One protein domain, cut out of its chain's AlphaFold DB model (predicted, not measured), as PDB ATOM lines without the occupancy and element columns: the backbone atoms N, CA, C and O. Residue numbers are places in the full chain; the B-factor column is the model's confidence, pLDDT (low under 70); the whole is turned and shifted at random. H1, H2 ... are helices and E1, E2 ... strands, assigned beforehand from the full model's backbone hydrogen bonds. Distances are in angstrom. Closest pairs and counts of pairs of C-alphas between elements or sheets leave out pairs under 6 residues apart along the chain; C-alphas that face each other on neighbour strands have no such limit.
ATOM      1  N   TYR A   8     223.348 198.027 334.382       95.56
ATOM      2  CA  TYR A   8     222.957 196.807 333.672       95.56
ATOM      3  C   TYR A   8     221.449 196.748 333.375       95.56
ATOM      4  O   TYR A   8     221.085 196.226 332.328       95.56
ATOM      5  N   GLU A   9     220.568 197.309 334.215       95.00
ATOM      6  CA  GLU A   9     219.125 197.434 333.911       95.00
ATOM      7  C   GLU A   9     218.867 198.408 332.749       95.00
ATOM      8  O   GLU A   9     217.971 198.208 331.927       95.00
ATOM      9  N   LEU A  10     219.666 199.476 332.652       92.94
ATOM     10  CA  LEU A  10     219.633 200.407 331.518       92.94
ATOM     11  C   LEU A  10     220.036 199.735 330.205       92.94
ATOM     12  O   LEU A  10     219.492 200.074 329.153       92.94
ATOM     13  N   LEU A  11     220.978 198.797 330.289       95.44
ATOM     14  CA  LEU A  11     221.567 198.084 329.163       95.44
ATOM     15  C   LEU A  11     221.003 196.671 328.983       95.44
ATOM     16  O   LEU A  11     221.593 195.898 328.243       95.44
ATOM     17  N   GLU A  12     219.910 196.288 329.643       95.62
ATOM     18  CA  GLU A  12     219.375 194.923 329.531       95.62
ATOM     19  C   GLU A  12     218.823 194.636 328.129       95.62
ATOM     20  O   GLU A  12     219.081 193.577 327.556       95.62
ATOM     21  N   ASP A  13     218.116 195.607 327.548       94.81
ATOM     22  CA  ASP A  13     217.612 195.522 326.180       94.81
ATOM     23  C   ASP A  13     218.725 195.903 325.182       94.81
ATOM     24  O   ASP A  13     219.215 197.040 325.227       94.81
ATOM     25  N   PRO A  14     219.112 195.016 324.244       95.56
ATOM     26  CA  PRO A  14     220.111 195.325 323.221       95.56
ATOM     27  C   PRO A  14     219.747 196.541 322.362       95.56
ATOM     28  O   PRO A  14     220.643 197.247 321.903       95.56
ATOM     29  N   ASN A  15     218.457 196.838 322.177       93.44
ATOM     30  CA  ASN A  15     218.009 198.009 321.419       93.44
ATOM     31  C   ASN A  15     218.241 199.327 322.168       93.44
ATOM     32  O   ASN A  15     218.179 200.397 321.568       93.44
ATOM     33  N   ARG A  16     218.527 199.268 323.474       93.19
ATOM     34  CA  ARG A  16     218.842 200.424 324.326       93.19
ATOM     35  C   ARG A  16     220.349 200.625 324.499       93.19
ATOM     36  O   ARG A  16     220.772 201.495 325.258       93.19
ATOM     37  N   TRP A  17     221.170 199.875 323.771       96.25
ATOM     38  CA  TRP A  17     222.620 200.022 323.764       96.25
ATOM     39  C   TRP A  17     223.129 200.615 322.450       96.25
ATOM     40  O   TRP A  17     222.619 200.315 321.372       96.25
ATOM     41  N   CYS A  18     224.162 201.455 322.525       95.56
ATOM     42  CA  CYS A  18     224.825 202.001 321.344       95.56
ATOM     43  C   CYS A  18     226.348 202.139 321.516       95.56
ATOM     44  O   CYS A  18     226.919 201.908 322.586       95.56
ATOM     45  N   LYS A  19     227.024 202.491 320.419       94.31
ATOM     46  CA  LYS A  19     228.481 202.683 320.336       94.31
ATOM     47  C   LYS A  19     228.847 204.159 320.153       94.31
ATOM     48  O   LYS A  19     227.965 205.004 320.005       94.31
ATOM     49  N   GLN A  20     230.145 204.450 320.125       87.50
ATOM     50  CA  GLN A  20     230.743 205.737 319.752       87.50
ATOM     51  C   GLN A  20     230.472 206.865 320.750       87.50
ATOM     52  O   GLN A  20     230.261 208.011 320.366       87.50
ATOM     53  N   TYR A  21     230.480 206.550 322.047       78.25
ATOM     54  CA  TYR A  21     230.251 207.535 323.115       78.25
ATOM     55  C   TYR A  21     228.889 208.255 323.048       78.25
ATOM     56  O   TYR A  21     228.726 209.349 323.585       78.25
ATOM     57  N   MET A  22     227.889 207.665 322.391       85.31
ATOM     58  CA  MET A  22     226.598 208.319 322.191       85.31
ATOM     59  C   MET A  22     225.558 207.925 323.246       85.31
ATOM     60  O   MET A  22     225.634 206.874 323.888       85.31
ATOM     61  N   ALA A  23     224.559 208.792 323.396       91.00
ATOM     62  CA  ALA A  23     223.203 208.406 323.757       91.00
ATOM     63  C   ALA A  23     222.282 208.802 322.597       91.00
ATOM     64  O   ALA A  23     222.561 209.789 321.913       91.00
ATOM     65  N   LEU A  24     221.215 208.044 322.353       93.25
ATOM     66  CA  LEU A  24     220.280 208.300 321.254       93.25
ATOM     67  C   LEU A  24     218.877 208.547 321.794       93.25
ATOM     68  O   LEU A  24     218.477 207.932 322.784       93.25
ATOM     69  N   ASN A  25     218.132 209.434 321.140       93.56
ATOM     70  CA  ASN A  25     216.714 209.637 321.430       93.56
ATOM     71  C   ASN A  25     215.811 208.671 320.647       93.56
ATOM     72  O   ASN A  25     216.289 207.833 319.883       93.56
ATOM     73  N   SER A  26     214.492 208.799 320.813       92.38
ATOM     74  CA  SER A  26     213.490 207.943 320.149       92.38
ATOM     75  C   SER A  26     213.527 207.972 318.619       92.38
ATOM     76  O   SER A  26     213.005 207.067 317.973       92.38
ATOM     77  N   LYS A  27     214.165 208.986 318.030       92.19
ATOM     78  CA  LYS A  27     214.385 209.117 316.584       92.19
ATOM     79  C   LYS A  27     215.771 208.631 316.152       92.19
ATOM     80  O   LYS A  27     216.164 208.886 315.020       92.19
ATOM     81  N   LEU A  28     216.515 207.982 317.050       88.44
ATOM     82  CA  LEU A  28     217.898 207.538 316.865       88.44
ATOM     83  C   LEU A  28     218.897 208.678 316.606       88.44
ATOM     84  O   LEU A  28     219.999 208.440 316.116       88.44
ATOM     85  N   ASN A  29     218.544 209.915 316.969       92.94
ATOM     86  CA  ASN A  29     219.458 211.049 316.866       92.94
ATOM     87  C   ASN A  29     220.352 211.134 318.113       92.94
ATOM     88  O   ASN A  29     219.846 210.908 319.222       92.94
ATOM     89  N   PRO A  30     221.636 211.517 317.967       92.38
ATOM     90  CA  PRO A  30     222.519 211.766 319.099       92.38
ATOM     91  C   PRO A  30     221.931 212.794 320.067       92.38
ATOM     92  O   PRO A  30     221.387 213.822 319.662       92.38
ATOM     93  N   THR A  31     222.051 212.519 321.358       94.44
ATOM     94  CA  THR A  31     221.602 213.393 322.440       94.44
ATOM     95  C   THR A  31     222.531 213.272 323.648       94.44
ATOM     96  O   THR A  31     223.416 212.417 323.700       94.44
ATOM     97  N   GLY A  32     222.341 214.137 324.642       91.00
ATOM     98  CA  GLY A  32     223.034 214.021 325.920       91.00
ATOM     99  C   GLY A  32     222.530 212.814 326.711       91.00
ATOM    100  O   GLY A  32     221.327 212.603 326.826       91.00
ATOM    101  N   CYS A  33     223.432 212.055 327.328       90.06
ATOM    102  CA  CYS A  33     223.075 210.900 328.162       90.06
ATOM    103  C   CYS A  33     222.139 211.253 329.329       90.06
ATOM    104  O   CYS A  33     221.324 210.425 329.719       90.06
ATOM    105  N   ARG A  34     222.200 212.488 329.845       89.81
ATOM    106  CA  ARG A  34     221.295 212.997 330.890       89.81
ATOM    107  C   ARG A  34     219.950 213.497 330.366       89.81
ATOM    108  O   ARG A  34     219.055 213.702 331.178       89.81
ATOM    109  N   ASN A  35     219.788 213.651 329.051       92.00
ATOM    110  CA  ASN A  35     218.520 214.057 328.456       92.00
ATOM    111  C   ASN A  35     217.420 213.035 328.813       92.00
ATOM    112  O   ASN A  35     217.674 211.827 328.897       92.00
ATOM    113  N   GLU A  36     216.216 213.527 329.079       90.19
ATOM    114  CA  GLU A  36     215.031 212.716 329.360       90.19
ATOM    115  C   GLU A  36     214.585 211.920 328.130       90.19
ATOM    116  O   GLU A  36     214.154 210.780 328.274       90.19
ATOM    117  N   ASP A  37     214.809 212.462 326.930       92.19
ATOM    118  CA  ASP A  37     214.471 211.819 325.657       92.19
ATOM    119  C   ASP A  37     215.449 210.707 325.250       92.19
ATOM    120  O   ASP A  37     215.232 210.042 324.235       92.19
ATOM    121  N   ALA A  38     216.554 210.524 325.982       93.00
ATOM    122  CA  ALA A  38     217.509 209.457 325.703       93.00
ATOM    123  C   ALA A  38     216.870 208.088 325.985       93.00
ATOM    124  O   ALA A  38     216.368 207.846 327.082       93.00
ATOM    125  N   ILE A  39     216.924 207.190 325.002       93.75
ATOM    126  CA  ILE A  39     216.397 205.819 325.086       93.75
ATOM    127  C   ILE A  39     217.455 204.745 324.810       93.75
ATOM    128  O   ILE A  39     217.214 203.579 325.124       93.75
ATOM    129  N   CYS A  40     218.610 205.127 324.252       94.81
ATOM    130  CA  CYS A  40     219.754 204.244 324.039       94.81
ATOM    131  C   CYS A  40     221.029 204.881 324.600       94.81
ATOM    132  O   CYS A  40     221.207 206.094 324.483       94.81
ATOM    133  N   TRP A  41     221.942 204.075 325.141       96.00
ATOM    134  CA  TRP A  41     223.189 204.544 325.746       96.00
ATOM    135  C   TRP A  41     224.366 203.622 325.425       96.00
ATOM    136  O   TRP A  41     224.244 202.400 325.426       96.00
ATOM    137  N   CYS A  42     225.549 204.201 325.233       95.88
ATOM    138  CA  CYS A  42     226.797 203.461 325.399       95.88
ATOM    139  C   CYS A  42     227.090 203.203 326.888       95.88
ATOM    140  O   CYS A  42     226.484 203.825 327.762       95.88
ATOM    141  N   GLY A  43     228.074 202.348 327.189       95.56
ATOM    142  CA  GLY A  43     228.476 202.045 328.569       95.56
ATOM    143  C   GLY A  43     228.752 203.288 329.429       95.56
ATOM    144  O   GLY A  43     228.234 203.386 330.537       95.56
ATOM    145  N   MET A  44     229.481 204.287 328.909       95.75
ATOM    146  CA  MET A  44     229.687 205.547 329.644       95.75
ATOM    147  C   MET A  44     228.379 206.324 329.826       95.75
ATOM    148  O   MET A  44     228.101 206.829 330.910       95.75
ATOM    149  N   GLY A  45     227.573 206.438 328.768       95.25
ATOM    150  CA  GLY A  45     226.306 207.162 328.825       95.25
ATOM    151  C   GLY A  45     225.363 206.581 329.875       95.25
ATOM    152  O   GLY A  45     224.706 207.338 330.584       95.25
ATOM    153  N   ALA A  46     225.347 205.256 330.017       95.50
ATOM    154  CA  ALA A  46     224.556 204.568 331.023       95.50
ATOM    155  C   ALA A  46     225.092 204.825 332.445       95.50
ATOM    156  O   ALA A  46     224.304 205.167 333.323       95.50
ATOM    157  N   ILE A  47     226.417 204.795 332.661       95.62
ATOM    158  CA  ILE A  47     227.040 205.199 333.940       95.62
ATOM    159  C   ILE A  47     226.629 206.632 334.311       95.62
ATOM    160  O   ILE A  47     226.129 206.868 335.406       95.62
ATOM    161  N   ILE A  48     226.764 207.592 333.392       94.44
ATOM    162  CA  ILE A  48     226.435 209.005 333.652       94.44
ATOM    163  C   ILE A  48     224.925 209.220 333.876       94.44
ATOM    164  O   ILE A  48     224.531 210.179 334.545       94.44
ATOM    165  N   LYS A  49     224.063 208.363 333.308       92.69
ATOM    166  CA  LYS A  49     222.609 208.411 333.537       92.69
ATOM    167  C   LYS A  49     222.254 207.987 334.965       92.69
ATOM    168  O   LYS A  49     221.374 208.607 335.557       92.69
ATOM    169  N   VAL A  50     222.915 206.954 335.492       93.94
ATOM    170  CA  VAL A  50     222.644 206.391 336.827       93.94
ATOM    171  C   VAL A  50     223.302 207.218 337.931       93.94
ATOM    172  O   VAL A  50     222.654 207.559 338.919       93.94
ATOM    173  N   TYR A  51     224.575 207.573 337.758       93.25
ATOM    174  CA  TYR A  51     225.372 208.250 338.779       93.25
ATOM    175  C   TYR A  51     225.385 209.765 338.566       93.25
ATOM    176  O   TYR A  51     225.591 210.267 337.459       93.25
ATOM    177  N   LYS A  52     225.146 210.519 339.644       88.75
ATOM    178  CA  LYS A  52     224.918 211.971 339.561       88.75
ATOM    179  C   LYS A  52     226.202 212.769 339.752       88.75
ATOM    180  O   LYS A  52     226.383 213.788 339.081       88.75
ATOM    181  N   THR A  53     227.076 212.320 340.648       94.56
ATOM    182  CA  THR A  53     228.309 213.037 340.992       94.56
ATOM    183  C   THR A  53     229.499 212.542 340.174       94.56
ATOM    184  O   THR A  53     229.547 211.380 339.769       94.56
ATOM    185  N   GLN A  54     230.473 213.425 339.930       94.75
ATOM    186  CA  GLN A  54     231.690 213.058 339.203       94.75
ATOM    187  C   GLN A  54     232.493 211.987 339.957       94.75
ATOM    188  O   GLN A  54     232.926 211.019 339.345       94.75
ATOM    189  N   ASP A  55     232.590 212.090 341.284       97.62
ATOM    190  CA  ASP A  55     233.304 211.118 342.120       97.62
ATOM    191  C   ASP A  55     232.714 209.702 342.035       97.62
ATOM    192  O   ASP A  55     233.451 208.715 342.034       97.62
ATOM    193  N   GLU A  56     231.383 209.575 341.989       95.69
ATOM    194  CA  GLU A  56     230.723 208.279 341.779       95.69
ATOM    195  C   GLU A  56     231.018 207.737 340.383       95.69
ATOM    196  O   GLU A  56     231.402 206.576 340.250       95.69
ATOM    197  N   ILE A  57     230.878 208.585 339.361       95.94
ATOM    198  CA  ILE A  57     231.160 208.229 337.969       95.94
ATOM    199  C   ILE A  57     232.600 207.713 337.844       95.94
ATOM    200  O   ILE A  57     232.805 206.623 337.316       95.94
ATOM    201  N   ASP A  58     233.581 208.423 338.397       96.75
ATOM    202  CA  ASP A  58     234.998 208.061 338.311       96.75
ATOM    203  C   ASP A  58     235.309 206.742 339.033       96.75
ATOM    204  O   ASP A  58     236.027 205.896 338.495       96.75
ATOM    205  N   LYS A  59     234.720 206.507 340.215       97.00
ATOM    206  CA  LYS A  59     234.861 205.231 340.945       97.00
ATOM    207  C   LYS A  59     234.301 204.053 340.156       97.00
ATOM    208  O   LYS A  59     234.899 202.976 340.133       97.00
ATOM    209  N   ILE A  60     233.146 204.242 339.524       97.31
ATOM    210  CA  ILE A  60     232.508 203.211 338.707       97.31
ATOM    211  C   ILE A  60     233.318 202.957 337.440       97.31
ATOM    212  O   ILE A  60     233.539 201.797 337.087       97.31
ATOM    213  N   ILE A  61     233.825 204.017 336.806       96.38
ATOM    214  CA  ILE A  61     234.695 203.892 335.641       96.38
ATOM    215  C   ILE A  61     235.947 203.089 335.998       96.38
ATOM    216  O   ILE A  61     236.268 202.123 335.311       96.38
ATOM    217  N   ASP A  62     236.630 203.437 337.089       97.31
ATOM    218  CA  ASP A  62     237.831 202.732 337.544       97.31
ATOM    219  C   ASP A  62     237.550 201.248 337.832       97.31
ATOM    220  O   ASP A  62     238.291 200.373 337.376       97.31
ATOM    221  N   LYS A  63     236.436 200.941 338.510       97.12
ATOM    222  CA  LYS A  63     236.017 199.560 338.792       97.12
ATOM    223  C   LYS A  63     235.793 198.754 337.507       97.12
ATOM    224  O   LYS A  63     236.297 197.637 337.401       97.12
ATOM    225  N   VAL A  64     235.074 199.309 336.531       97.00
ATOM    226  CA  VAL A  64     234.817 198.633 335.248       97.00
ATOM    227  C   VAL A  64     236.111 198.488 334.446       97.00
ATOM    228  O   VAL A  64     236.397 197.395 333.971       97.00
ATOM    229  N   CYS A  65     236.929 199.540 334.344       97.44
ATOM    230  CA  CYS A  65     238.230 199.507 333.668       97.44
ATOM    231  C   CYS A  65     239.149 198.407 334.223       97.44
ATOM    232  O   CYS A  65     239.777 197.680 333.449       97.44
ATOM    233  N   LYS A  66     239.203 198.253 335.554       97.31
ATOM    234  CA  LYS A  66     239.956 197.181 336.225       97.31
ATOM    235  C   LYS A  66     239.418 195.796 335.883       97.31
ATOM    236  O   LYS A  66     240.211 194.916 335.570       97.31
ATOM    237  N   GLU A  67     238.099 195.617 335.909       97.25
ATOM    238  CA  GLU A  67     237.452 194.341 335.577       97.25
ATOM    239  C   GLU A  67     237.732 193.911 334.132       97.25
ATOM    240  O   GLU A  67     238.022 192.746 333.876       97.25
ATOM    241  N   VAL A  68     237.677 194.846 333.183       96.62
ATOM    242  CA  VAL A  68     237.857 194.534 331.755       96.62
ATOM    243  C   VAL A  68     239.315 194.599 331.294       96.62
ATOM    244  O   VAL A  68     239.599 194.331 330.127       96.62
ATOM    245  N   GLY A  69     240.241 194.995 332.173       96.62
ATOM    246  CA  GLY A  69     241.655 195.173 331.838       96.62
ATOM    247  C   GLY A  69     241.910 196.244 330.771       96.62
ATOM    248  O   GLY A  69     242.870 196.137 330.010       96.62
ATOM    249  N   HIS A  70     241.057 197.271 330.684       95.00
ATOM    250  CA  HIS A  70     241.124 198.309 329.651       95.00
ATOM    251  C   HIS A  70     241.050 199.710 330.265       95.00
ATOM    252  O   HIS A  70     240.321 199.937 331.220       95.00
ATOM    253  N   ARG A  71     241.782 200.681 329.704       93.19
ATOM    254  CA  ARG A  71     241.854 202.054 330.255       93.19
ATOM    255  C   ARG A  71     240.682 202.956 329.865       93.19
ATOM    256  O   ARG A  71     240.504 204.016 330.446       93.19
ATOM    257  N   SER A  72     239.929 202.564 328.843       93.50
ATOM    258  CA  SER A  72     238.812 203.338 328.305       93.50
ATOM    259  C   SER A  72     237.575 202.461 328.169       93.50
ATOM    260  O   SER A  72     237.559 201.537 327.354       93.50
ATOM    261  N   ILE A  73     236.532 202.769 328.943       93.81
ATOM    262  CA  ILE A  73     235.226 202.093 328.855       93.81
ATOM    263  C   ILE A  73     234.580 202.330 327.502       93.81
ATOM    264  O   ILE A  73     233.920 201.446 326.974       93.81
ATOM    265  N   THR A  74     234.763 203.517 326.935       93.81
ATOM    266  CA  THR A  74     234.109 203.928 325.691       93.81
ATOM    267  C   THR A  74     234.659 203.132 324.519       93.81
ATOM    268  O   THR A  74     233.901 202.542 323.755       93.81
ATOM    269  N   TYR A  75     235.983 203.009 324.454       95.06
ATOM    270  CA  TYR A  75     236.649 202.174 323.468       95.06
ATOM    271  C   TYR A  75     236.334 200.691 323.684       95.06
ATOM    272  O   TYR A  75     235.977 199.991 322.742       95.06
ATOM    273  N   TRP A  76     236.402 200.211 324.931       96.62
ATOM    274  CA  TRP A  76     236.077 198.819 325.239       96.62
ATOM    275  C   TRP A  76     234.633 198.465 324.848       96.62
ATOM    276  O   TRP A  76     234.417 197.438 324.209       96.62
ATOM    277  N   ASN A  77     233.665 199.332 325.154       97.00
ATOM    278  CA  ASN A  77     232.270 199.210 324.729       97.00
ATOM    279  C   ASN A  77     232.162 199.039 323.209       97.00
ATOM    280  O   ASN A  77     231.485 198.133 322.726       97.00
ATOM    281  N   ASP A  78     232.861 199.881 322.450       96.69
ATOM    282  CA  ASP A  78     232.778 199.897 320.990       96.69
ATOM    283  C   ASP A  78     233.440 198.680 320.338       96.69
ATOM    284  O   ASP A  78     232.985 198.214 319.288       96.69
ATOM    285  N   CYS A  79     234.459 198.113 320.981       97.12
ATOM    286  CA  CYS A  79     235.125 196.888 320.545       97.12
ATOM    287  C   CYS A  79     234.397 195.601 320.963       97.12
ATOM    288  O   CYS A  79     234.805 194.520 320.549       97.12
ATOM    289  N   ASN A  80     233.325 195.691 321.754       97.19
ATOM    290  CA  ASN A  80     232.599 194.529 322.257       97.19
ATOM    291  C   ASN A  80     231.176 194.423 321.695       97.19
ATOM    292  O   ASN A  80     230.664 195.306 320.996       97.19
ATOM    293  N   SER A  81     230.557 193.273 321.961       97.75
ATOM    294  CA  SER A  81     229.130 193.044 321.758       97.75
ATOM    295  C   SER A  81     228.332 193.581 322.944       97.75
ATOM    296  O   SER A  81     228.845 193.666 324.062       97.75
ATOM    297  N   HIS A  82     227.051 193.869 322.712       97.69
ATOM    298  CA  HIS A  82     226.105 194.209 323.774       97.69
ATOM    299  C   HIS A  82     226.133 193.186 324.920       97.69
ATOM    300  O   HIS A  82     226.342 193.577 326.062       97.69
ATOM    301  N   ASN A  83     226.037 191.887 324.614       98.06
ATOM    302  CA  ASN A  83     226.058 190.826 325.626       98.06
ATOM    303  C   ASN A  83     227.312 190.864 326.510       98.06
ATOM    304  O   ASN A  83     227.206 190.691 327.722       98.06
ATOM    305  N   ASN A  84     228.496 191.098 325.932       97.94
ATOM    306  CA  ASN A  84     229.727 191.211 326.719       97.94
ATOM    307  C   ASN A  84     229.680 192.431 327.640       97.94
ATOM    308  O   ASN A  84     230.020 192.324 328.818       97.94
ATOM    309  N   VAL A  85     229.226 193.571 327.112       97.69
ATOM    310  CA  VAL A  85     229.087 194.814 327.875       97.69
ATOM    311  C   VAL A  85     228.116 194.619 329.042       97.69
ATOM    312  O   VAL A  85     228.491 194.821 330.196       97.69
ATOM    313  N   TYR A  86     226.903 194.145 328.753       97.69
ATOM    314  CA  TYR A  86     225.863 193.860 329.740       97.69
ATOM    315  C   TYR A  86     226.343 192.895 330.832       97.69
ATOM    316  O   TYR A  86     226.181 193.180 332.017       97.69
ATOM    317  N   ASN A  87     226.984 191.782 330.461       98.12
ATOM    318  CA  ASN A  87     227.418 190.773 331.427       98.12
ATOM    319  C   ASN A  87     228.479 191.294 332.404       98.12
ATOM    320  O   ASN A  87     228.469 190.892 333.566       98.12
ATOM    321  N   VAL A  88     229.363 192.200 331.977       98.12
ATOM    322  CA  VAL A  88     230.329 192.842 332.884       98.12
ATOM    323  C   VAL A  88     229.618 193.753 333.881       98.12
ATOM    324  O   VAL A  88     229.843 193.618 335.083       98.12
ATOM    325  N   PHE A  89     228.731 194.639 333.416       97.38
ATOM    326  CA  PHE A  89     227.970 195.516 334.316       97.38
ATOM    327  C   PHE A  89     227.131 194.704 335.312       97.38
ATOM    328  O   PHE A  89     227.195 194.941 336.520       97.38
ATOM    329  N   LYS A  90     226.460 193.648 334.832       97.38
ATOM    330  CA  LYS A  90     225.700 192.709 335.662       97.38
ATOM    331  C   LYS A  90     226.572 191.998 336.695       97.38
ATOM    332  O   LYS A  90     226.203 191.945 337.864       97.38
ATOM    333  N   LYS A  91     227.741 191.479 336.295       97.38
ATOM    334  CA  LYS A  91     228.701 190.818 337.201       97.38
ATOM    335  C   LYS A  91     229.146 191.751 338.327       97.38
ATOM    336  O   LYS A  91     229.309 191.312 339.461       97.38
ATOM    337  N   LEU A  92     229.351 193.030 338.019       96.44
ATOM    338  CA  LEU A  92     229.801 194.024 338.989       96.44
ATOM    339  C   LEU A  92     228.675 194.568 339.883       96.44
ATOM    340  O   LEU A  92     228.990 195.289 340.840       96.44
ATOM    341  N   GLY A  93     227.414 194.231 339.579       94.88
ATOM    342  CA  GLY A  93     226.220 194.757 340.240       94.88
ATOM    343  C   GLY A  93     226.035 196.258 340.018       94.88
ATOM    344  O   GLY A  93     225.605 196.946 340.940       94.88
TER     345      GLY A  93
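AT A GLANCE: This is residues 8 to 93 of the 94 residues of an uncharacterized protein of Candidatus Parcubacteria bacterium (UniProt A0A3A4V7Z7). Four helices pack crosswise, with short H1 nearest the middle; a small two-stranded hairpin, E1 and E2, lies toward the other end of the longest axis. The printed part has 86 residues, with antiparallel strands E1 and E2, then helices H1 to H4; its class is mostly helix. It is compact, with a radius of gyration of the C-alphas of 11.8 A, and spans 34 by 28 by 20 A.

IN THESE COORDINATES: E1 is residues 23 to 25, from C-alpha 23 at (223.203, 208.406, 323.757); E2 is 38 to 41. H1 is 43 to 50, H2 54 to 68, 20.9 A long, H3 73 to 79, and H4 82 to 92, 15.7 A, ending at C-alpha 92, (229.801, 194.024, 338.989).

HOW THE PARTS SIT: In the hairpin E1 and E2, N 24 and O 40 are within hydrogen-bond range, 2.9 A. E2 and H1 are near each other. H1 and H2, a helical hairpin, touch, closest C-alphas Ile 48 and Ile 57, 6.4 A, H2 with residues 57 to 61 alone. In each helix every O i to N i+4 pair is within range.

THE WHOLE: The link E1 to E2 is long, 12 residues. The printed part has no cut; no printed residue is under 70 in pLDDT.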